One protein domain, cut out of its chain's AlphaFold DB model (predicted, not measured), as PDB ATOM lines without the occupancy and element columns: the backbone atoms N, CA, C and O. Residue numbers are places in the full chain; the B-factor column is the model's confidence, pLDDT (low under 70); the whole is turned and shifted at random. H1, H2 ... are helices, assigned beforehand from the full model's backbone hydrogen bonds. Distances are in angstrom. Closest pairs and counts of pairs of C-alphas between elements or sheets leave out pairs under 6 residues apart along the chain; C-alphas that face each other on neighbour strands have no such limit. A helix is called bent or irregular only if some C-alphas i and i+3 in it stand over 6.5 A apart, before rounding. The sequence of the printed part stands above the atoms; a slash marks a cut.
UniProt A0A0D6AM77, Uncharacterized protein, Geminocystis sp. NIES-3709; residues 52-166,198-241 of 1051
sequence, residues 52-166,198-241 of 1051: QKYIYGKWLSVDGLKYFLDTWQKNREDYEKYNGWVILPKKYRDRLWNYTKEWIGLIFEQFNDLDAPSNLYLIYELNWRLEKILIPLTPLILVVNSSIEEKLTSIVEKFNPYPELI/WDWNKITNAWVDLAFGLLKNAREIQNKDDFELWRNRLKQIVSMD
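AT A GLANCE: This is residues 52 to 166 and 198 to 241 of the 1051 residues of an uncharacterized protein of Geminocystis sp. NIES-3709 (UniProt A0A0D6AM77). Four long helices, H1, H5, H8 and H9, stack in a row; H5, in the middle of the body, crosses both H1 and H8, and H9 folds back on H8. H4 and H7 pack on H5 near its first residues, H3 packs on its last ones, and H2 and H6 are short turns. The printed part has 159 residues with nine named helices, H1 to H9 in order, and no named strand: all helix. The packing is mostly crossed, with 2 of 8 touching pairs at a shallow tilt. The whole is compact, with a radius of gyration of the C-alphas of 15.7 A, and rounded, spanning 44 by 34 by 34 A.

HOW THE PARTS SIT: H1, residues 62 to 77, is close to but not clearly touching H2, residues 79 to 82; their closest C-alphas, Arg 76 and Tyr 82, are 6.3 A apart. H3 is residues 90 to 98 and H4 residues 104 to 113. H5, residues 118 to 133, is the hub, touching five helices. With residues 118 to 125 alone it touches H1 at a steep tilt of 46 degrees, the same way, C-alphas Leu 69 and Leu 122 being closest at 5.4 A. With residues 129 to 133 alone it touches H3, closest at C-alphas Arg 93 and Ile 133, 5.0 A. H4 and H5 form a helical hairpin at a shallow tilt of 18 degrees, closest at C-alphas Phe 111 and Asn 119, 5.7 A. H6, residues 138 to 141, and H7, residues 148 to 158, only just touch, with 3 pairs of C-alphas within 8 A, and only at the corner; C-alphas Ile 141 and Ile 148 are closest at 5.9 A. H7 touches H5, closest at C-alphas Leu 120 and Ile 155, 6.7 A. H8, residues 200 to 220, touches H5 at a steep tilt of 48 degrees, closest at C-alphas Tyr 124 and Ala 206, 5.7 A. H8 and H9, residues 224 to 240, form a helical hairpin at 36 degrees, only just steep, closest at C-alphas Ala 218 and Phe 227, 5.0 A. H1 and H8 are apart, as are H5 and H9. Every O i to N i+4 pair is within hydrogen-bond range in H1, H3, H5, H7 and H8, against 4 of 6 in H4 and 9 of 13 in H9; H2 and H6 are too short for such a pair.

IN THESE COORDINATES: H1 begins at C-alpha 62 (155.246, 155.958, 146.769) and is 22.8 A long; H5 is 22.7 A, H8 29.8 A. H4 is irregular, C-alphas 109 and 112 being 7.8 A apart. H9, 25.3 A, is irregular too, C-alphas 233 and 236 being 7.2 A apart, with a kink of 38 degrees near residue 234; it ends at C-alpha 240 (141.453, 186.282, 159.217).

THE WHOLE: The C-alphas farthest apart, Gly 57 and Ser 239, are 47.4 A apart. Residues 167 to 197 are not printed, and C-alphas 166 and 198 are 20.1 A apart across the cut. Of the links printed whole, none is long. Mean pLDDT of the printed part is 81.9; residues 52 to 59, 79 to 81 and 138 to 148 are under 70.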
ATOM      1  N   GLN A  52     155.831 156.233 133.646       60.78
ATOM      2  CA  GLN A  52     155.627 154.799 133.387       60.78
ATOM      3  C   GLN A  52     156.570 153.879 134.183       60.78
ATOM      4  O   GLN A  52     156.146 152.817 134.630       60.78
ATOM      5  N   LYS A  53     157.817 154.301 134.439       64.00
ATOM      6  CA  LYS A  53     158.791 153.546 135.259       64.00
ATOM      7  C   LYS A  53     158.411 153.381 136.741       64.00
ATOM      8  O   LYS A  53     159.082 152.629 137.439       64.00
ATOM      9  N   TYR A  54     157.389 154.089 137.227       57.69
ATOM     10  CA  TYR A  54     156.886 153.991 138.604       57.69
ATOM     11  C   TYR A  54     155.578 153.185 138.714       57.69
ATOM     12  O   TYR A  54     154.995 153.115 139.796       57.69
ATOM     13  N   ILE A  55     155.104 152.602 137.605       58.69
ATOM     14  CA  ILE A  55     153.857 151.831 137.536       58.69
ATOM     15  C   ILE A  55     154.176 150.335 137.629       58.69
ATOM     16  O   ILE A  55     154.851 149.775 136.767       58.69
ATOM     17  N   TYR A  56     153.628 149.674 138.644       53.28
ATOM     18  CA  TYR A  56     153.748 148.239 138.882       53.28
ATOM     19  C   TYR A  56     152.359 147.592 138.747       53.28
ATOM     20  O   TYR A  56     151.579 147.499 139.697       53.28
ATOM     21  N   GLY A  57     152.012 147.181 137.523       61.44
ATOM     22  CA  GLY A  57     150.676 146.668 137.195       61.44
ATOM     23  C   GLY A  57     149.606 147.761 137.307       61.44
ATOM     24  O   GLY A  57     149.656 148.752 136.581       61.44
ATOM     25  N   LYS A  58     148.642 147.591 138.222       57.12
ATOM     26  CA  LYS A  58     147.636 148.618 138.565       57.12
ATOM     27  C   LYS A  58     148.075 149.589 139.677       57.12
ATOM     28  O   LYS A  58     147.284 150.443 140.046       57.12
ATOM     29  N   TRP A  59     149.300 149.504 140.196       56.56
ATOM     30  CA  TRP A  59     149.742 150.298 141.353       56.56
ATOM     31  C   TRP A  59     150.835 151.308 140.982       56.56
ATOM     32  O   TRP A  59     151.665 151.022 140.118       56.56
ATOM     33  N   LEU A  60     150.862 152.476 141.628       70.94
ATOM     34  CA  LEU A  60     152.040 153.346 141.661       70.94
ATOM     35  C   LEU A  60     152.894 153.020 142.885       70.94
ATOM     36  O   LEU A  60     152.384 152.651 143.938       70.94
ATOM     37  N   SER A  61     154.206 153.221 142.773       77.38
ATOM     38  CA  SER A  61     155.046 153.326 143.967       77.38
ATOM     39  C   SER A  61     154.846 154.670 144.679       77.38
ATOM     40  O   SER A  61     154.480 155.675 144.063       77.38
ATOM     41  N   VAL A  62     155.189 154.718 145.969       77.31
ATOM     42  CA  VAL A  62     155.246 155.958 146.769       77.31
ATOM     43  C   VAL A  62     156.136 157.022 146.103       77.31
ATOM     44  O   VAL A  62     155.802 158.206 146.112       77.31
ATOM     45  N   ASP A  63     157.233 156.615 145.457       78.88
ATOM     46  CA  ASP A  63     158.095 157.520 144.679       78.88
ATOM     47  C   ASP A  63     157.412 158.041 143.404       78.88
ATOM     48  O   ASP A  63     157.648 159.179 142.999       78.88
ATOM     49  N   GLY A  64     156.525 157.244 142.799       79.19
ATOM     50  CA  GLY A  64     155.632 157.686 141.732       79.19
ATOM     51  C   GLY A  64     154.672 158.771 142.214       79.19
ATOM     52  O   GLY A  64     154.590 159.830 141.597       79.19
ATOM     53  N   LEU A  65     154.003 158.563 143.353       80.75
ATOM     54  CA  LEU A  65     153.107 159.566 143.948       80.75
ATOM     55  C   LEU A  65     153.845 160.872 144.300       80.75
ATOM     56  O   LEU A  65     153.332 161.959 144.026       80.75
ATOM     57  N   LYS A  66     155.078 160.788 144.822       83.44
ATOM     58  CA  LYS A  66     155.949 161.959 145.053       83.44
ATOM     59  C   LYS A  66     156.342 162.663 143.746       83.44
ATOM     60  O   LYS A  66     156.264 163.885 143.671       83.44
ATOM     61  N   TYR A  67     156.686 161.916 142.694       84.38
ATOM     62  CA  TYR A  67     156.944 162.482 141.363       84.38
ATOM     63  C   TYR A  67     155.725 163.233 140.804       84.38
ATOM     64  O   TYR A  67     155.881 164.313 140.225       84.38
ATOM     65  N   PHE A  68     154.511 162.703 140.995       82.19
ATOM     66  CA  PHE A  68     153.277 163.400 140.627       82.19
ATOM     67  C   PHE A  68     153.079 164.681 141.429       82.19
ATOM     68  O   PHE A  68     152.831 165.716 140.816       82.19
ATOM     69  N   LEU A  69     153.267 164.644 142.752       86.75
ATOM     70  CA  LEU A  69     153.189 165.828 143.608       86.75
ATOM     71  C   LEU A  69     154.129 166.950 143.128       86.75
ATOM     72  O   LEU A  69     153.670 168.062 142.862       86.75
ATOM     73  N   ASP A  70     155.414 166.644 142.929       85.94
ATOM     74  CA  ASP A  70     156.423 167.605 142.460       85.94
ATOM     75  C   ASP A  70     156.100 168.167 141.067       85.94
ATOM     76  O   ASP A  70     156.290 169.352 140.789       85.94
ATOM     77  N   THR A  71     155.632 167.304 140.161       86.00
ATOM     78  CA  THR A  71     155.267 167.676 138.786       86.00
ATOM     79  C   THR A  71     154.007 168.536 138.770       86.00
ATOM     80  O   THR A  71     153.866 169.438 137.944       86.00
ATOM     81  N   TRP A  72     153.073 168.278 139.682       88.75
ATOM     82  CA  TRP A  72     151.815 169.003 139.755       88.75
ATOM     83  C   TRP A  72     151.985 170.380 140.394       88.75
ATOM     84  O   TRP A  72     151.479 171.336 139.808       88.75
ATOM     85  N   GLN A  73     152.795 170.498 141.453       88.00
ATOM     86  CA  GLN A  73     153.206 171.788 142.025       88.00
ATOM     87  C   GLN A  73     153.872 172.681 140.966       88.00
ATOM     88  O   GLN A  73     153.412 173.795 140.722       88.00
ATOM     89  N   LYS A  74     154.857 172.153 140.224       85.62
ATOM     90  CA  LYS A  74     155.528 172.892 139.134       85.62
ATOM     91  C   LYS A  74     154.574 173.335 138.021       85.62
ATOM     92  O   LYS A  74     154.746 174.412 137.462       85.62
ATOM     93  N   ASN A  75     153.557 172.530 137.699       83.06
ATOM     94  CA  ASN A  75     152.533 172.928 136.731       83.06
ATOM     95  C   ASN A  75     151.639 174.061 137.261       83.06
ATOM     96  O   ASN A  75     151.214 174.894 136.468       83.06
ATOM     97  N   ARG A  76     151.330 174.097 138.563       84.94
ATOM     98  CA  ARG A  76     150.533 175.171 139.183       84.94
ATOM     99  C   ARG A  76     151.307 176.489 139.267       84.94
ATOM    100  O   ARG A  76     150.723 177.552 139.071       84.94
ATOM    101  N   GLU A  77     152.615 176.411 139.498       82.38
ATOM    102  CA  GLU A  77     153.543 177.553 139.552       82.38
ATOM    103  C   GLU A  77     153.851 178.178 138.172       82.38
ATOM    104  O   GLU A  77     154.383 179.285 138.102       82.38
ATOM    105  N   ASP A  78     153.485 177.515 137.067       78.38
ATOM    106  CA  ASP A  78     153.653 177.996 135.687       78.38
ATOM    107  C   ASP A  78     152.681 179.157 135.376       78.38
ATOM    108  O   ASP A  78     151.602 178.993 134.791       78.38
ATOM    109  N   TYR A  79     153.075 180.352 135.832       57.25
ATOM    110  CA  TYR A  79     152.259 181.570 135.863       57.25
ATOM    111  C   TYR A  79     151.704 181.959 134.486       57.25
ATOM    112  O   TYR A  79     150.529 182.301 134.377       57.25
ATOM    113  N   GLU A  80     152.512 181.833 133.427       61.38
ATOM    114  CA  GLU A  80     152.111 182.126 132.041       61.38
ATOM    115  C   GLU A  80     150.978 181.221 131.530       61.38
ATOM    116  O   GLU A  80     150.271 181.589 130.592       61.38
ATOM    117  N   LYS A  81     150.817 180.019 132.101       64.25
ATOM    118  CA  LYS A  81     149.885 179.002 131.587       64.25
ATOM    119  C   LYS A  81     148.658 178.783 132.459       64.25
ATOM    120  O   LYS A  81     147.620 178.439 131.899       64.25
ATOM    121  N   TYR A  82     148.757 178.946 133.782       73.06
ATOM    122  CA  TYR A  82     147.688 178.504 134.690       73.06
ATOM    123  C   TYR A  82     147.296 179.480 135.810       73.06
ATOM    124  O   TYR A  82     146.238 179.277 136.413       73.06
ATOM    125  N   ASN A  83     148.071 180.535 136.087       73.88
ATOM    126  CA  ASN A  83     147.763 181.461 137.185       73.88
ATOM    127  C   ASN A  83     147.015 182.728 136.719       73.88
ATOM    128  O   ASN A  83     147.035 183.090 135.547       73.88
ATOM    129  N   GLY A  84     146.319 183.397 137.640       77.25
ATOM    130  CA  GLY A  84     145.647 184.682 137.418       77.25
ATOM    131  C   GLY A  84     144.296 184.631 136.691       77.25
ATOM    132  O   GLY A  84     143.450 185.485 136.951       77.25
ATOM    133  N   TRP A  85     144.054 183.650 135.819       87.38
ATOM    134  CA  TRP A  85     142.790 183.508 135.082       87.38
ATOM    135  C   TRP A  85     141.583 183.294 136.011       87.38
ATOM    136  O   TRP A  85     141.625 182.399 136.867       87.38
ATOM    137  N   VAL A  86     140.494 184.039 135.765       90.00
ATOM    138  CA  VAL A  86     139.165 183.783 136.360       90.00
ATOM    139  C   VAL A  86     138.689 182.407 135.896       90.00
ATOM    140  O   VAL A  86     138.589 181.472 136.683       90.00
ATOM    141  N   ILE A  87     138.535 182.265 134.578       92.31
ATOM    142  CA  ILE A  87     138.341 180.991 133.890       92.31
ATOM    143  C   ILE A  87     139.582 180.722 133.044       92.31
ATOM    144  O   ILE A  87     139.935 181.518 132.175       92.31
ATOM    145  N   LEU A  88     140.237 179.586 133.291       92.19
ATOM    146  CA  LEU A  88     141.345 179.102 132.471       92.19
ATOM    147  C   LEU A  88     140.826 178.787 131.050       92.19
ATOM    148  O   LEU A  88     139.850 178.043 130.963       92.19
ATOM    149  N   PRO A  89     141.433 179.270 129.946       91.69
ATOM    150  CA  PRO A  89     140.884 179.052 128.605       91.69
ATOM    151  C   PRO A  89     140.816 177.572 128.213       91.69
ATOM    152  O   PRO A  89     141.689 176.778 128.592       91.69
ATOM    153  N   LYS A  90     139.819 177.187 127.406       90.50
ATOM    154  CA  LYS A  90     139.474 175.783 127.118       90.50
ATOM    155  C   LYS A  90     140.667 174.936 126.674       90.50
ATOM    156  O   LYS A  90     140.832 173.811 127.136       90.50
ATOM    157  N   LYS A  91     141.543 175.483 125.825       89.38
ATOM    158  CA  LYS A  91     142.773 174.821 125.346       89.38
ATOM    159  C   LYS A  91     143.678 174.350 126.495       89.38
ATOM    160  O   LYS A  91     144.287 173.283 126.404       89.38
ATOM    161  N   TYR A  92     143.772 175.135 127.567       90.00
ATOM    162  CA  TYR A  92     144.559 174.799 128.751       90.00
ATOM    163  C   TYR A  92     143.782 173.880 129.707       90.00
ATOM    164  O   TYR A  92     144.401 172.968 130.253       90.00
ATOM    165  N   ARG A  93     142.446 174.012 129.824       91.31
ATOM    166  CA  ARG A  93     141.593 173.035 130.545       91.31
ATOM    167  C   ARG A  93     141.680 171.638 129.926       91.31
ATOM    168  O   ARG A  93     141.974 170.676 130.626       91.31
ATOM    169  N   ASP A  94     141.532 171.527 128.604       89.69
ATOM    170  CA  ASP A  94     141.673 170.271 127.850       89.69
ATOM    171  C   ASP A  94     143.066 169.651 128.026       89.69
ATOM    172  O   ASP A  94     143.200 168.433 128.177       89.69
ATOM    173  N   ARG A  95     144.123 170.477 128.026       88.06
ATOM    174  CA  ARG A  95     145.485 170.012 128.312       88.06
ATOM    175  C   ARG A  95     145.580 169.466 129.737       88.06
ATOM    176  O   ARG A  95     146.038 168.340 129.909       88.06
ATOM    177  N   LEU A  96     145.145 170.232 130.737       89.25
ATOM    178  CA  LEU A  96     145.231 169.848 132.147       89.25
ATOM    179  C   LEU A  96     144.411 168.580 132.434       89.25
ATOM    180  O   LEU A  96     144.899 167.692 133.131       89.25
ATOM    181  N   TRP A  97     143.233 168.435 131.815       88.19
ATOM    182  CA  TRP A  97     142.393 167.234 131.889       88.19
ATOM    183  C   TRP A  97     143.100 165.988 131.361       88.19
ATOM    184  O   TRP A  97     143.180 164.981 132.062       88.19
ATOM    185  N   ASN A  98     143.689 166.060 130.162       84.50
ATOM    186  CA  ASN A  98     144.396 164.921 129.571       84.50
ATOM    187  C   ASN A  98     145.629 164.479 130.386       84.50
ATOM    188  O   ASN A  98     145.976 163.303 130.345       84.50
ATOM    189  N   TYR A  99     146.246 165.375 131.165       83.44
ATOM    190  CA  TYR A  99     147.323 165.039 132.113       83.44
ATOM    191  C   TYR A  99     146.838 164.647 133.521       83.44
ATOM    192  O   TYR A  99     147.672 164.389 134.387       83.44
ATOM    193  N   THR A 100     145.526 164.619 133.777       84.31
ATOM    194  CA  THR A 100     144.958 164.346 135.112       84.31
ATOM    195  C   THR A 100     144.070 163.099 135.114       84.31
ATOM    196  O   THR A 100     144.224 162.257 135.993       84.31
ATOM    197  N   LYS A 101     143.201 162.930 134.107       79.44
ATOM    198  CA  LYS A 101     142.113 161.933 134.090       79.44
ATOM    199  C   LYS A 101     142.531 160.477 134.348       79.44
ATOM    200  O   LYS A 101     141.834 159.775 135.069       79.44
ATOM    201  N   GLU A 102     143.683 160.050 133.825       75.81
ATOM    202  CA  GLU A 102     144.178 158.666 133.965       75.81
ATOM    203  C   GLU A 102     144.770 158.363 135.354       75.81
ATOM    204  O   GLU A 102     144.983 157.204 135.706       75.81
ATOM    205  N   TRP A 103     145.058 159.401 136.145       78.25
ATOM    206  CA  TRP A 103     145.708 159.291 137.456       78.25
ATOM    207  C   TRP A 103     144.727 159.390 138.621       78.25
ATOM    208  O   TRP A 103     145.058 158.967 139.722       78.25
ATOM    209  N   ILE A 104     143.519 159.908 138.372       78.31
ATOM    210  CA  ILE A 104     142.458 160.126 139.366       78.31
ATOM    211  C   ILE A 104     142.218 158.868 140.210       78.31
ATOM    212  O   ILE A 104     142.452 158.897 141.415       78.31
ATOM    213  N   GLY A 105     141.799 157.760 139.587       73.88
ATOM    214  CA  GLY A 105     141.459 156.532 140.318       73.88
ATOM    215  C   GLY A 105     142.640 155.977 141.115       73.88
ATOM    216  O   GLY A 105     142.499 155.660 142.290       73.88
ATOM    217  N   LEU A 106     143.828 155.968 140.504       75.19
ATOM    218  CA  LEU A 106     145.058 155.471 141.124       75.19
ATOM    219  C   LEU A 106     145.472 156.298 142.349       75.19
ATOM    220  O   LEU A 106     145.867 155.735 143.367       75.19
ATOM    221  N   ILE A 107     145.336 157.626 142.282       79.06
ATOM    222  CA  ILE A 107     145.575 158.502 143.432       79.06
ATOM    223  C   ILE A 107     144.554 158.195 144.534       79.06
ATOM    224  O   ILE A 107     144.969 157.975 145.669       79.06
ATOM    225  N   PHE A 108     143.254 158.097 144.217       75.62
ATOM    226  CA  PHE A 108     142.193 157.802 145.201       75.62
ATOM    227  C   PHE A 108     142.276 156.411 145.859       75.62
ATOM    228  O   PHE A 108     141.695 156.189 146.932       75.62
ATOM    229  N   GLU A 109     142.993 155.473 145.241       75.00
ATOM    230  CA  GLU A 109     143.307 154.166 145.823       75.00
ATOM    231  C   GLU A 109     144.519 154.211 146.773       75.00
ATOM    232  O   GLU A 109     144.526 153.460 147.745       75.00
ATOM    233  N   GLN A 110     145.513 155.081 146.527       77.00
ATOM    234  CA  GLN A 110     146.871 154.957 147.096       77.00
ATOM    235  C   GLN A 110     147.403 156.195 147.845       77.00
ATOM    236  O   GLN A 110     148.484 156.140 148.424       77.00
ATOM    237  N   PHE A 111     146.684 157.323 147.911       77.06
ATOM    238  CA  PHE A 111     147.183 158.510 148.638       77.06
ATOM    239  C   PHE A 111     147.414 158.271 150.144       77.06
ATOM    240  O   PHE A 111     148.146 159.035 150.771       77.06
ATOM    241  N   ASN A 112     146.795 157.240 150.731       74.88
ATOM    242  CA  ASN A 112     147.004 156.858 152.132       74.88
ATOM    243  C   ASN A 112     148.402 156.267 152.378       74.88
ATOM    244  O   ASN A 112     148.856 156.262 153.520       74.88
ATOM    245  N   ASP A 113     149.091 155.836 151.317       80.88
ATOM    246  CA  ASP A 113     150.461 155.320 151.365       80.88
ATOM    247  C   ASP A 113     151.510 156.456 151.400       80.88
ATOM    248  O   ASP A 113     152.712 156.200 151.504       80.88
ATOM    249  N   LEU A 114     151.079 157.724 151.310       82.31
ATOM    250  CA  LEU A 114     151.928 158.897 151.520       82.31
ATOM    251  C   LEU A 114     151.916 159.355 152.984       82.31
ATOM    252  O   LEU A 114     150.867 159.603 153.578       82.31
ATOM    253  N   ASP A 115     153.109 159.600 153.519       85.31
ATOM    254  CA  ASP A 115     153.284 160.271 154.805       85.31
ATOM    255  C   ASP A 115     152.709 161.698 154.806       85.31
ATOM    256  O   ASP A 115     152.721 162.415 153.799       85.31
ATOM    257  N   ALA A 116     152.278 162.154 155.983       84.12
ATOM    258  CA  ALA A 116     151.930 163.553 156.217       84.12
ATOM    259  C   ALA A 116     153.178 164.462 156.125       84.12
ATOM    260  O   ALA A 116     154.223 164.086 156.666       84.12
ATOM    261  N   PRO A 117     153.097 165.664 155.509       88.00
ATOM    262  CA  PRO A 117     151.925 166.303 154.893       88.00
ATOM    263  C   PRO A 117     151.763 166.037 153.379       88.00
ATOM    264  O   PRO A 117     150.913 166.647 152.733       88.00
ATOM    265  N   SER A 118     152.566 165.152 152.778       87.69
ATOM    266  CA  SER A 118     152.553 164.906 151.326       87.69
ATOM    267  C   SER A 118     151.215 164.365 150.813       87.69
ATOM    268  O   SER A 118     150.829 164.680 149.687       87.69
ATOM    269  N   ASN A 119     150.486 163.601 151.632       87.81
ATOM    270  CA  ASN A 119     149.127 163.149 151.325       87.81
ATOM    271  C   ASN A 119     148.135 164.322 151.156       87.81
ATOM    272  O   ASN A 119     147.424 164.379 150.152       87.81
ATOM    273  N   LEU A 120     148.145 165.291 152.080       89.94
ATOM    274  CA  LEU A 120     147.338 166.515 152.009       89.94
ATOM    275  C   LEU A 120     147.695 167.326 150.759       89.94
ATOM    276  O   LEU A 120     146.809 167.750 150.021       89.94
ATOM    277  N   TYR A 121     148.992 167.499 150.482       91.38
ATOM    278  CA  TYR A 121     149.435 168.262 149.317       91.38
ATOM    279  C   TYR A 121     149.067 167.600 147.980       91.38
ATOM    280  O   TYR A 121     148.710 168.314 147.048       91.38
ATOM    281  N   LEU A 122     149.104 166.268 147.862       89.62
ATOM    282  CA  LEU A 122     148.693 165.588 146.625       89.62
ATOM    283  C   LEU A 122     147.197 165.782 146.343       89.62
ATOM    284  O   LEU A 122     146.811 166.061 145.206       89.62
ATOM    285  N   ILE A 123     146.367 165.685 147.382       88.50
ATOM    286  CA  ILE A 123     144.922 165.918 147.294       88.50
ATOM    287  C   ILE A 123     144.613 167.395 147.008       88.50
ATOM    288  O   ILE A 123     143.743 167.692 146.191       88.50
ATOM    289  N   TYR A 124     145.371 168.322 147.596       91.50
ATOM    290  CA  TYR A 124     145.282 169.750 147.300       91.50
ATOM    291  C   TYR A 124     145.566 170.067 145.821       91.50
ATOM    292  O   TYR A 124     144.758 170.732 145.169       91.50
ATOM    293  N   GLU A 125     146.657 169.538 145.255       91.69
ATOM    294  CA  GLU A 125     146.967 169.713 143.827       91.69
ATOM    295  C   GLU A 125     145.912 169.058 142.914       91.69
ATOM    296  O   GLU A 125     145.620 169.579 141.833       91.69
ATOM    297  N   LEU A 126     145.309 167.938 143.335       88.44
ATOM    298  CA  LEU A 126     144.202 167.304 142.613       88.44
ATOM    299  C   LEU A 126     142.947 168.189 142.609       88.44
ATOM    300  O   LEU A 126     142.380 168.435 141.544       88.44
ATOM    301  N   ASN A 127     142.546 168.708 143.771       89.31
ATOM    302  CA  ASN A 127     141.406 169.616 143.910       89.31
ATOM    303  C   ASN A 127     141.598 170.889 143.069       89.31
ATOM    304  O   ASN A 127     140.725 171.250 142.282       89.31
ATOM    305  N   TRP A 128     142.781 171.512 143.136       91.38
ATOM    306  CA  TRP A 128     143.112 172.685 142.318       91.38
ATOM    307  C   TRP A 128     142.964 172.412 140.810       91.38
ATOM    308  O   TRP A 128     142.430 173.249 140.077       91.38
ATOM    309  N   ARG A 129     143.375 171.227 140.332       91.06
ATOM    310  CA  ARG A 129     143.197 170.825 138.923       91.06
ATOM    311  C   ARG A 129     141.732 170.704 138.538       91.06
ATOM    312  O   ARG A 129     141.355 171.193 137.477       91.06
ATOM    313  N   LEU A 130     140.922 170.060 139.373       88.81
ATOM    314  CA  LEU A 130     139.497 169.849 139.116       88.81
ATOM    315  C   LEU A 130     138.737 171.180 139.077       88.81
ATOM    316  O   LEU A 130     138.007 171.434 138.118       88.81
ATOM    317  N   GLU A 131     139.015 172.080 140.025       89.81
ATOM    318  CA  GLU A 131     138.473 173.441 140.032       89.81
ATOM    319  C   GLU A 131     138.900 174.235 138.784       89.81
ATOM    320  O   GLU A 131     138.052 174.832 138.123       89.81
ATOM    321  N   LYS A 132     140.176 174.183 138.363       91.25
ATOM    322  CA  LYS A 132     140.633 174.860 137.129       91.25
ATOM    323  C   LYS A 132     140.115 174.240 135.827       91.25
ATOM    324  O   LYS A 132     140.099 174.928 134.805       91.25
ATOM    325  N   ILE A 133     139.680 172.980 135.839       91.56
ATOM    326  CA  ILE A 133     139.005 172.324 134.706       91.56
ATOM    327  C   ILE A 133     137.475 172.483 134.809       91.56
ATOM    328  O   ILE A 133     136.787 172.180 133.845       91.56
ATOM    329  N   LEU A 134     136.944 173.034 135.910       91.94
ATOM    330  CA  LEU A 134     135.510 173.213 136.183       91.94
ATOM    331  C   LEU A 134     134.728 171.887 136.306       91.94
ATOM    332  O   LEU A 134     133.570 171.800 135.902       91.94
ATOM    333  N   ILE A 135     135.340 170.856 136.900       86.69
ATOM    334  CA  ILE A 135     134.694 169.565 137.203       86.69
ATOM    335  C   ILE A 135     134.456 169.470 138.719       86.69
ATOM    336  O   ILE A 135     135.408 169.700 139.465       86.69
ATOM    337  N   PRO A 136     133.241 169.134 139.194       81.94
ATOM    338  CA  PRO A 136     132.997 168.885 140.613       81.94
ATOM    339  C   PRO A 136     133.787 167.690 141.162       81.94
ATOM    340  O   PRO A 136     134.251 166.828 140.413       81.94
ATOM    341  N   LEU A 137     133.873 167.592 142.489       78.69
ATOM    342  CA  LEU A 137     134.395 166.393 143.151       78.69
ATOM    343  C   LEU A 137     133.431 165.198 142.983       78.69
ATOM    344  O   LEU A 137     133.878 164.061 142.839       78.69
ATOM    345  N   THR A 138     132.117 165.433 142.907       63.97
ATOM    346  CA  THR A 138     131.100 164.365 142.910       63.97
ATOM    347  C   THR A 138     131.131 163.387 141.729       63.97
ATOM    348  O   THR A 138     130.989 162.187 141.962       63.97
ATOM    349  N   PRO A 139     131.339 163.803 140.463       56.47
ATOM    350  CA  PRO A 139     131.460 162.872 139.343       56.47
ATOM    351  C   PRO A 139     132.557 161.815 139.520       56.47
ATOM    352  O   PRO A 139     132.500 160.784 138.864       56.47
ATOM    353  N   LEU A 140     133.524 162.028 140.419       57.53
ATOM    354  CA  LEU A 140     134.557 161.052 140.781       57.53
ATOM    355  C   LEU A 140     134.004 159.930 141.673       57.53
ATOM    356  O   LEU A 140     134.409 158.778 141.536       57.53
ATOM    357  N   ILE A 141     133.037 160.255 142.533       53.91
ATOM    358  CA  ILE A 141     132.351 159.326 143.444       53.91
ATOM    359  C   ILE A 141     131.561 158.281 142.636       53.91
ATOM    360  O   ILE A 141     131.636 157.084 142.911       53.91
ATOM    361  N   LEU A 142     130.892 158.719 141.563       51.84
ATOM    362  CA  LEU A 142     130.148 157.859 140.626       51.84
ATOM    363  C   LEU A 142     131.047 157.002 139.715       51.84
ATOM    364  O   LEU A 142     130.596 156.008 139.153       51.84
ATOM    365  N   VAL A 143     132.305 157.412 139.536       49.66
ATOM    366  CA  VAL A 143     133.251 156.874 138.541       49.66
ATOM    367  C   VAL A 143     134.305 155.961 139.173       49.66
ATOM    368  O   VAL A 143     134.910 155.157 138.467       49.66
ATOM    369  N   VAL A 144     134.535 156.048 140.486       49.19
ATOM    370  CA  VAL A 144     135.608 155.307 141.172       49.19
ATOM    371  C   VAL A 144     135.093 154.533 142.391       49.19
ATOM    372  O   VAL A 144     135.253 153.313 142.426       49.19
ATOM    373  N   ASN A 145     134.495 155.192 143.393       52.47
ATOM    374  CA  ASN A 145     133.913 154.542 144.580       52.47
ATOM    375  C   ASN A 145     133.093 155.541 145.426       52.47
ATOM    376  O   ASN A 145     133.489 156.702 145.534       52.47
ATOM    377  N   SER A 146     132.046 155.081 146.125       55.31
ATOM    378  CA  SER A 146     131.271 155.906 147.070       55.31
ATOM    379  C   SER A 146     132.095 156.426 148.257       55.31
ATOM    380  O   SER A 146     131.809 157.496 148.777       55.31
ATOM    381  N   SER A 147     133.166 155.724 148.640       60.44
ATOM    382  CA  SER A 147     134.041 156.086 149.773       60.44
ATOM    383  C   SER A 147     135.009 157.259 149.524       60.44
ATOM    384  O   SER A 147     135.860 157.540 150.366       60.44
ATOM    385  N   ILE A 148     134.964 157.947 148.375       68.62
ATOM    386  CA  ILE A 148     135.929 159.030 148.088       68.62
ATOM    387  C   ILE A 148     135.737 160.249 148.995       68.62
ATOM    388  O   ILE A 148     136.730 160.784 149.486       68.62
ATOM    389  N   GLU A 149     134.495 160.665 149.241       71.44
ATOM    390  CA  GLU A 149     134.194 161.814 150.103       71.44
ATOM    391  C   GLU A 149     134.617 161.546 151.552       71.44
ATOM    392  O   GLU A 149     135.386 162.320 152.113       71.44
ATOM    393  N   GLU A 150     134.261 160.381 152.103       75.94
ATOM    394  CA  GLU A 150     134.704 159.916 153.428       75.94
ATOM    395  C   GLU A 150     136.237 159.945 153.577       75.94
ATOM    396  O   GLU A 150     136.777 160.405 154.589       75.94
ATOM    397  N   LYS A 151     136.978 159.480 152.561       77.50
ATOM    398  CA  LYS A 151     138.443 159.478 152.631       77.50
ATOM    399  C   LYS A 151     139.049 160.881 152.473       77.50
ATOM    400  O   LYS A 151     140.055 161.169 153.116       77.50
ATOM    401  N   LEU A 152     138.470 161.748 151.633       80.69
ATOM    402  CA  LEU A 152     138.892 163.149 151.506       80.69
ATOM    403  C   LEU A 152     138.679 163.890 152.830       80.69
ATOM    404  O   LEU A 152     139.621 164.481 153.357       80.69
ATOM    405  N   THR A 153     137.474 163.779 153.392       85.44
ATOM    406  CA  THR A 153     137.102 164.306 154.708       85.44
ATOM    407  C   THR A 153     138.056 163.806 155.788       85.44
ATOM    408  O   THR A 153     138.668 164.633 156.458       85.44
ATOM    409  N   SER A 154     138.312 162.494 155.887       84.00
ATOM    410  CA  SER A 154     139.217 161.964 156.923       84.00
ATOM    411  C   SER A 154     140.668 162.456 156.800       84.00
ATOM    412  O   SER A 154     141.346 162.595 157.815       84.00
ATOM    413  N   ILE A 155     141.161 162.798 155.600       84.75
ATOM    414  CA  ILE A 155     142.470 163.460 155.466       84.75
ATOM    415  C   ILE A 155     142.423 164.928 155.869       84.75
ATOM    416  O   ILE A 155     143.345 165.371 156.548       84.75
ATOM    417  N   VAL A 156     141.394 165.683 155.483       87.25
ATOM    418  CA  VAL A 156     141.286 167.095 155.885       87.25
ATOM    419  C   VAL A 156     141.107 167.201 157.406       87.25
ATOM    420  O   VAL A 156     141.745 168.039 158.031       87.25
ATOM    421  N   GLU A 157     140.342 166.302 158.026       87.31
ATOM    422  CA  GLU A 157     140.161 166.207 159.485       87.31
ATOM    423  C   GLU A 157     141.405 165.716 160.235       87.31
ATOM    424  O   GLU A 157     141.611 166.061 161.398       87.31
ATOM    425  N   LYS A 158     142.293 164.960 159.577       87.06
ATOM    426  CA  LYS A 158     143.575 164.559 160.171       87.06
ATOM    427  C   LYS A 158     144.490 165.753 160.459       87.06
ATOM    428  O   LYS A 158     145.366 165.629 161.309       87.06
ATOM    429  N   PHE A 159     144.312 166.891 159.786       87.31
ATOM    430  CA  PHE A 159     145.059 168.120 160.058       87.31
ATOM    431  C   PHE A 159     144.146 169.163 160.702       87.31
ATOM    432  O   PHE A 159     143.078 169.474 160.186       87.31
ATOM    433  N   ASN A 160     144.603 169.763 161.798       87.94
ATOM    434  CA  ASN A 160     143.969 170.935 162.382       87.94
ATOM    435  C   ASN A 160     145.012 172.059 162.503       87.94
ATOM    436  O   ASN A 160     145.771 172.082 163.475       87.94
ATOM    437  N   PRO A 161     145.098 172.972 161.515       85.81
ATOM    438  CA  PRO A 161     146.021 174.105 161.577       85.81
ATOM    439  C   PRO A 161     145.614 175.168 162.612       85.81
ATOM    440  O   PRO A 161     146.438 176.011 162.951       85.81
ATOM    441  N   TYR A 162     144.381 175.126 163.136       84.88
ATOM    442  CA  TYR A 162     143.841 176.105 164.084       84.88
ATOM    443  C   TYR A 162     143.156 175.426 165.289       84.88
ATOM    444  O   TYR A 162     141.944 175.580 165.472       84.88
ATOM    445  N   PRO A 163     143.894 174.682 166.135       82.31
ATOM    446  CA  PRO A 163     143.310 173.908 167.238       82.31
ATOM    447  C   PRO A 163     142.589 174.752 168.297       82.31
ATOM    448  O   PRO A 163     141.689 174.248 168.961       82.31
ATOM    449  N   GLU A 164     142.934 176.034 168.436       80.81
ATOM    450  CA  GLU A 164     142.236 176.965 169.334       80.81
ATOM    451  C   GLU A 164     140.864 177.427 168.799       80.81
ATOM    452  O   GLU A 164     140.037 177.910 169.571       80.81
ATOM    453  N   LEU A 165     140.613 177.290 167.489       80.44
ATOM    454  CA  LEU A 165     139.423 177.825 166.801       80.44
ATOM    455  C   LEU A 165     138.512 176.728 166.241       80.44
ATOM    456  O   LEU A 165     137.291 176.887 166.212       80.44
ATOM    457  N   ILE A 166     139.096 175.607 165.803       80.38
ATOM    458  CA  ILE A 166     138.366 174.405 165.412       80.38
ATOM    459  C   ILE A 166     138.552 173.348 166.491       80.38
ATOM    460  O   ILE A 166     139.626 172.762 166.626       80.38
ATOM    461  N   TRP A 198     158.229 171.677 158.843       83.88
ATOM    462  CA  TRP A 198     156.949 171.685 158.142       83.88
ATOM    463  C   TRP A 198     156.462 173.121 157.947       83.88
ATOM    464  O   TRP A 198     156.251 173.860 158.906       83.88
ATOM    465  N   ASP A 199     156.226 173.498 156.689       85.25
ATOM    466  CA  ASP A 199     155.631 174.785 156.332       85.25
ATOM    467  C   ASP A 199     154.134 174.803 156.687       85.25
ATOM    468  O   ASP A 199     153.266 174.443 155.886       85.25
ATOM    469  N   TRP A 200     153.833 175.229 157.913       86.25
ATOM    470  CA  TRP A 200     152.467 175.350 158.414       86.25
ATOM    471  C   TRP A 200     151.620 176.374 157.652       86.25
ATOM    472  O   TRP A 200     150.405 176.195 157.595       86.25
ATOM    473  N   ASN A 201     152.211 177.371 156.983       85.69
ATOM    474  CA  ASN A 201     151.452 178.276 156.114       85.69
ATOM    475  C   ASN A 201     150.983 177.537 154.851       85.69
ATOM    476  O   ASN A 201     149.825 177.662 154.447       85.69
ATOM    477  N   LYS A 202     151.847 176.707 154.249       88.56
ATOM    478  CA  LYS A 202     151.483 175.857 153.103       88.56
ATOM    479  C   LYS A 202     150.464 174.776 153.487       88.56
ATOM    480  O   LYS A 202     149.536 174.548 152.713       88.56
ATOM    481  N   ILE A 203     150.579 174.165 154.673       89.50
ATOM    482  CA  ILE A 203     149.560 173.244 155.224       89.50
ATOM    483  C   ILE A 203     148.221 173.971 155.399       89.50
ATOM    484  O   ILE A 203     147.199 173.477 154.932       89.50
ATOM    485  N   THR A 204     148.228 175.155 156.016       89.56
ATOM    486  CA  THR A 204     147.021 175.953 156.283       89.56
ATOM    487  C   THR A 204     146.293 176.331 154.997       89.56
ATOM    488  O   THR A 204     145.102 176.060 154.866       89.56
ATOM    489  N   ASN A 205     147.008 176.873 154.007       89.25
ATOM    490  CA  ASN A 205     146.420 177.226 152.713       89.25
ATOM    491  C   ASN A 205     145.832 176.001 151.993       89.25
ATOM    492  O   ASN A 205     144.711 176.067 151.489       89.25
ATOM    493  N   ALA A 206     146.548 174.870 151.993       91.81
ATOM    494  CA  ALA A 206     146.056 173.622 151.410       91.81
ATOM    495  C   ALA A 206     144.794 173.102 152.124       91.81
ATOM    496  O   ALA A 206     143.856 172.656 151.465       91.81
ATOM    497  N   TRP A 207     144.752 173.193 153.458       93.69
ATOM    498  CA  TRP A 207     143.601 172.805 154.272       93.69
ATOM    499  C   TRP A 207     142.375 173.679 153.985       93.69
ATOM    500  O   TRP A 207     141.301 173.144 153.718       93.69
ATOM    501  N   VAL A 208     142.531 175.009 153.967       92.88
ATOM    502  CA  VAL A 208     141.422 175.949 153.722       92.88
ATOM    503  C   VAL A 208     140.845 175.769 152.316       92.88
ATOM    504  O   VAL A 208     139.627 175.676 152.159       92.88
ATOM    505  N   ASP A 209     141.691 175.649 151.288       91.25
ATOM    506  CA  ASP A 209     141.233 175.407 149.913       91.25
ATOM    507  C   ASP A 209     140.492 174.066 149.755       91.25
ATOM    508  O   ASP A 209     139.541 173.980 148.972       91.25
ATOM    509  N   LEU A 210     140.904 173.027 150.492       92.50
ATOM    510  CA  LEU A 210     140.225 171.728 150.508       92.50
ATOM    511  C   LEU A 210     138.906 171.766 151.285       92.50
ATOM    512  O   LEU A 210     137.910 171.246 150.787       92.50
ATOM    513  N   ALA A 211     138.857 172.438 152.436       93.25
ATOM    514  CA  ALA A 211     137.625 172.651 153.195       93.25
ATOM    515  C   ALA A 211     136.575 173.419 152.369       93.25
ATOM    516  O   ALA A 211     135.400 173.054 152.369       93.25
ATOM    517  N   PHE A 212     136.988 174.424 151.586       93.44
ATOM    518  CA  PHE A 212     136.101 175.069 150.611       93.44
ATOM    519  C   PHE A 212     135.703 174.150 149.446       93.44
ATOM    520  O   PHE A 212     134.579 174.253 148.960       93.44
ATOM    521  N   GLY A 213     136.592 173.262 148.985       91.44
ATOM    522  CA  GLY A 213     136.262 172.246 147.979       91.44
ATOM    523  C   GLY A 213     135.166 171.287 148.459       91.44
ATOM    524  O   GLY A 213     134.212 171.028 147.728       91.44
ATOM    525  N   LEU A 214     135.253 170.836 149.714       91.25
ATOM    526  CA  LEU A 214     134.247 169.984 150.354       91.25
ATOM    527  C   LEU A 214     132.931 170.736 150.614       91.25
ATOM    528  O   LEU A 214     131.872 170.227 150.260       91.25
ATOM    529  N   LEU A 215     132.982 171.982 151.107       92.94
ATOM    530  CA  LEU A 215     131.799 172.851 151.238       92.94
ATOM    531  C   LEU A 215     131.051 173.006 149.901       92.94
ATOM    532  O   LEU A 215     129.822 172.932 149.842       92.94
ATOM    533  N   LYS A 216     131.800 173.209 148.814       91.56
ATOM    534  CA  LYS A 216     131.262 173.352 147.459       91.56
ATOM    535  C   LYS A 216     130.669 172.047 146.929       91.56
ATOM    536  O   LYS A 216     129.575 172.084 146.373       91.56
ATOM    537  N   ASN A 217     131.331 170.908 147.160       88.56
ATOM    538  CA  ASN A 217     130.781 169.587 146.842       88.56
ATOM    539  C   ASN A 217     129.447 169.367 147.566       88.56
ATOM    540  O   ASN A 217     128.447 169.095 146.909       88.56
ATOM    541  N   ALA A 218     129.406 169.597 148.883       88.94
ATOM    542  CA  ALA A 218     128.200 169.474 149.699       88.94
ATOM    543  C   ALA A 218     127.045 170.358 149.183       88.94
ATOM    544  O   ALA A 218     125.905 169.903 149.089       88.94
ATOM    545  N   ARG A 219     127.336 171.595 148.745       90.81
ATOM    546  CA  ARG A 219     126.357 172.468 148.068       90.81
ATOM    547  C   ARG A 219     125.863 171.885 146.742       90.81
ATOM    548  O   ARG A 219     124.666 171.942 146.463       90.81
ATOM    549  N   GLU A 220     126.760 171.391 145.896       86.38
ATOM    550  CA  GLU A 220     126.409 170.867 144.570       86.38
ATOM    551  C   GLU A 220     125.575 169.580 144.661       86.38
ATOM    552  O   GLU A 220     124.652 169.413 143.868       86.38
ATOM    553  N   ILE A 221     125.817 168.736 145.670       82.81
ATOM    554  CA  ILE A 221     125.025 167.523 145.954       82.81
ATOM    555  C   ILE A 221     123.833 167.756 146.893       82.81
ATOM    556  O   ILE A 221     123.152 166.800 147.239       82.81
ATOM    557  N   GLN A 222     123.607 168.998 147.340       83.38
ATOM    558  CA  GLN A 222     122.571 169.392 148.312       83.38
ATOM    559  C   GLN A 222     122.631 168.682 149.683       83.38
ATOM    560  O   GLN A 222     121.681 168.762 150.465       83.38
ATOM    561  N   ASN A 223     123.768 168.076 150.041       85.62
ATOM    562  CA  ASN A 223     123.981 167.496 151.364       85.62
ATOM    563  C   ASN A 223     124.097 168.619 152.405       85.62
ATOM    564  O   ASN A 223     125.109 169.314 152.517       85.62
ATOM    565  N   LYS A 224     123.009 168.810 153.152       88.75
ATOM    566  CA  LYS A 224     122.877 169.857 154.164       88.75
ATOM    567  C   LYS A 224     123.837 169.667 155.338       88.75
ATOM    568  O   LYS A 224     124.365 170.660 155.834       88.75
ATOM    569  N   ASP A 225     124.033 168.433 155.788       90.06
ATOM    570  CA  ASP A 225     124.764 168.161 157.023       90.06
ATOM    571  C   ASP A 225     126.266 168.395 156.817       90.06
ATOM    572  O   ASP A 225     126.883 169.117 157.602       90.06
ATOM    573  N   ASP A 226     126.827 167.930 155.693       88.69
ATOM    574  CA  ASP A 226     128.214 168.235 155.317       88.69
ATOM    575  C   ASP A 226     128.417 169.716 154.959       88.69
ATOM    576  O   ASP A 226     129.461 170.298 155.271       88.69
ATOM    577  N   PHE A 227     127.414 170.375 154.362       92.75
ATOM    578  CA  PHE A 227     127.489 171.812 154.090       92.75
ATOM    579  C   PHE A 227     127.595 172.615 155.393       92.75
ATOM    580  O   PHE A 227     128.495 173.444 155.538       92.75
ATOM    581  N   GLU A 228     126.728 172.346 156.373       93.56
ATOM    582  CA  GLU A 228     126.791 173.002 157.682       93.56
ATOM    583  C   GLU A 228     128.057 172.613 158.466       93.56
ATOM    584  O   GLU A 228     128.640 173.473 159.130       93.56
ATOM    585  N   LEU A 229     128.547 171.371 158.362       90.75
ATOM    586  CA  LEU A 229     129.804 170.936 158.983       90.75
ATOM    587  C   LEU A 229     130.991 171.798 158.526       90.75
ATOM    588  O   LEU A 229     131.672 172.421 159.349       90.75
ATOM    589  N   TRP A 230     131.224 171.884 157.213       92.31
ATOM    590  CA  TRP A 230     132.345 172.649 156.661       92.31
ATOM    591  C   TRP A 230     132.157 174.159 156.818       92.31
ATOM    592  O   TRP A 230     133.115 174.868 157.138       92.31
ATOM    593  N   ARG A 231     130.920 174.658 156.701       94.25
ATOM    594  CA  ARG A 231     130.580 176.067 156.947       94.25
ATOM    595  C   ARG A 231     130.933 176.486 158.372       94.25
ATOM    596  O   ARG A 231     131.535 177.547 158.547       94.25
ATOM    597  N   ASN A 232     130.580 175.674 159.372       91.56
ATOM    598  CA  ASN A 232     130.842 175.972 160.780       91.56
ATOM    599  C   ASN A 232     132.335 175.883 161.124       91.56
ATOM    600  O   ASN A 232     132.833 176.758 161.832       91.56
ATOM    601  N   ARG A 233     133.073 174.910 160.566       89.62
ATOM    602  CA  ARG A 233     134.541 174.817 160.709       89.62
ATOM    603  C   ARG A 233     135.270 176.034 160.132       89.62
ATOM    604  O   ARG A 233     136.197 176.547 160.751       89.62
ATOM    605  N   LEU A 234     134.830 176.534 158.976       91.62
ATOM    606  CA  LEU A 234     135.424 177.714 158.335       91.62
ATOM    607  C   LEU A 234     135.059 179.040 159.028       91.62
ATOM    608  O   LEU A 234     135.818 180.002 158.921       91.62
ATOM    609  N   LYS A 235     133.938 179.100 159.761       90.56
ATOM    610  CA  LYS A 235     133.324 180.335 160.289       90.56
ATOM    611  C   LYS A 235     134.271 181.261 161.063       90.56
ATOM    612  O   LYS A 235     134.157 182.474 160.926       90.56
ATOM    613  N   GLN A 236     135.174 180.720 161.884       87.62
ATOM    614  CA  GLN A 236     136.137 181.545 162.630       87.62
ATOM    615  C   GLN A 236     137.360 181.908 161.776       87.62
ATOM    616  O   GLN A 236     137.796 183.057 161.784       87.62
ATOM    617  N   ILE A 237     137.869 180.960 160.984       88.25
ATOM    618  CA  ILE A 237     139.064 181.129 160.140       88.25
ATOM    619  C   ILE A 237     138.857 182.210 159.083       88.25
ATOM    620  O   ILE A 237     139.747 183.020 158.844       88.25
ATOM    621  N   VAL A 238     137.670 182.272 158.473       88.06
ATOM    622  CA  VAL A 238     137.402 183.238 157.399       88.06
ATOM    623  C   VAL A 238     137.452 184.696 157.855       88.06
ATOM    624  O   VAL A 238     137.569 185.573 157.013       88.06
ATOM    625  N   SER A 239     137.415 184.975 159.162       85.12
ATOM    626  CA  SER A 239     137.613 186.335 159.689       85.12
ATOM    627  C   SER A 239     139.065 186.834 159.594       85.12
ATOM    628  O   SER A 239     139.309 188.028 159.743       85.12
ATOM    629  N   MET A 240     140.029 185.941 159.334       85.44
ATOM    630  CA  MET A 240     141.453 186.282 159.217       85.44
ATOM    631  C   MET A 240     141.839 186.856 157.848       85.44
ATOM    632  O   MET A 240     142.864 187.527 157.743       85.44
ATOM    633  N   ASP A 241     141.052 186.577 156.807       85.56
ATOM    634  CA  ASP A 241     141.368 186.922 155.420       85.56
ATOM    635  C   ASP A 241     140.093 187.313 154.652       85.56
ATOM    636  O   ASP A 241     139.117 186.560 154.581       85.56
TER     637      ASP A 241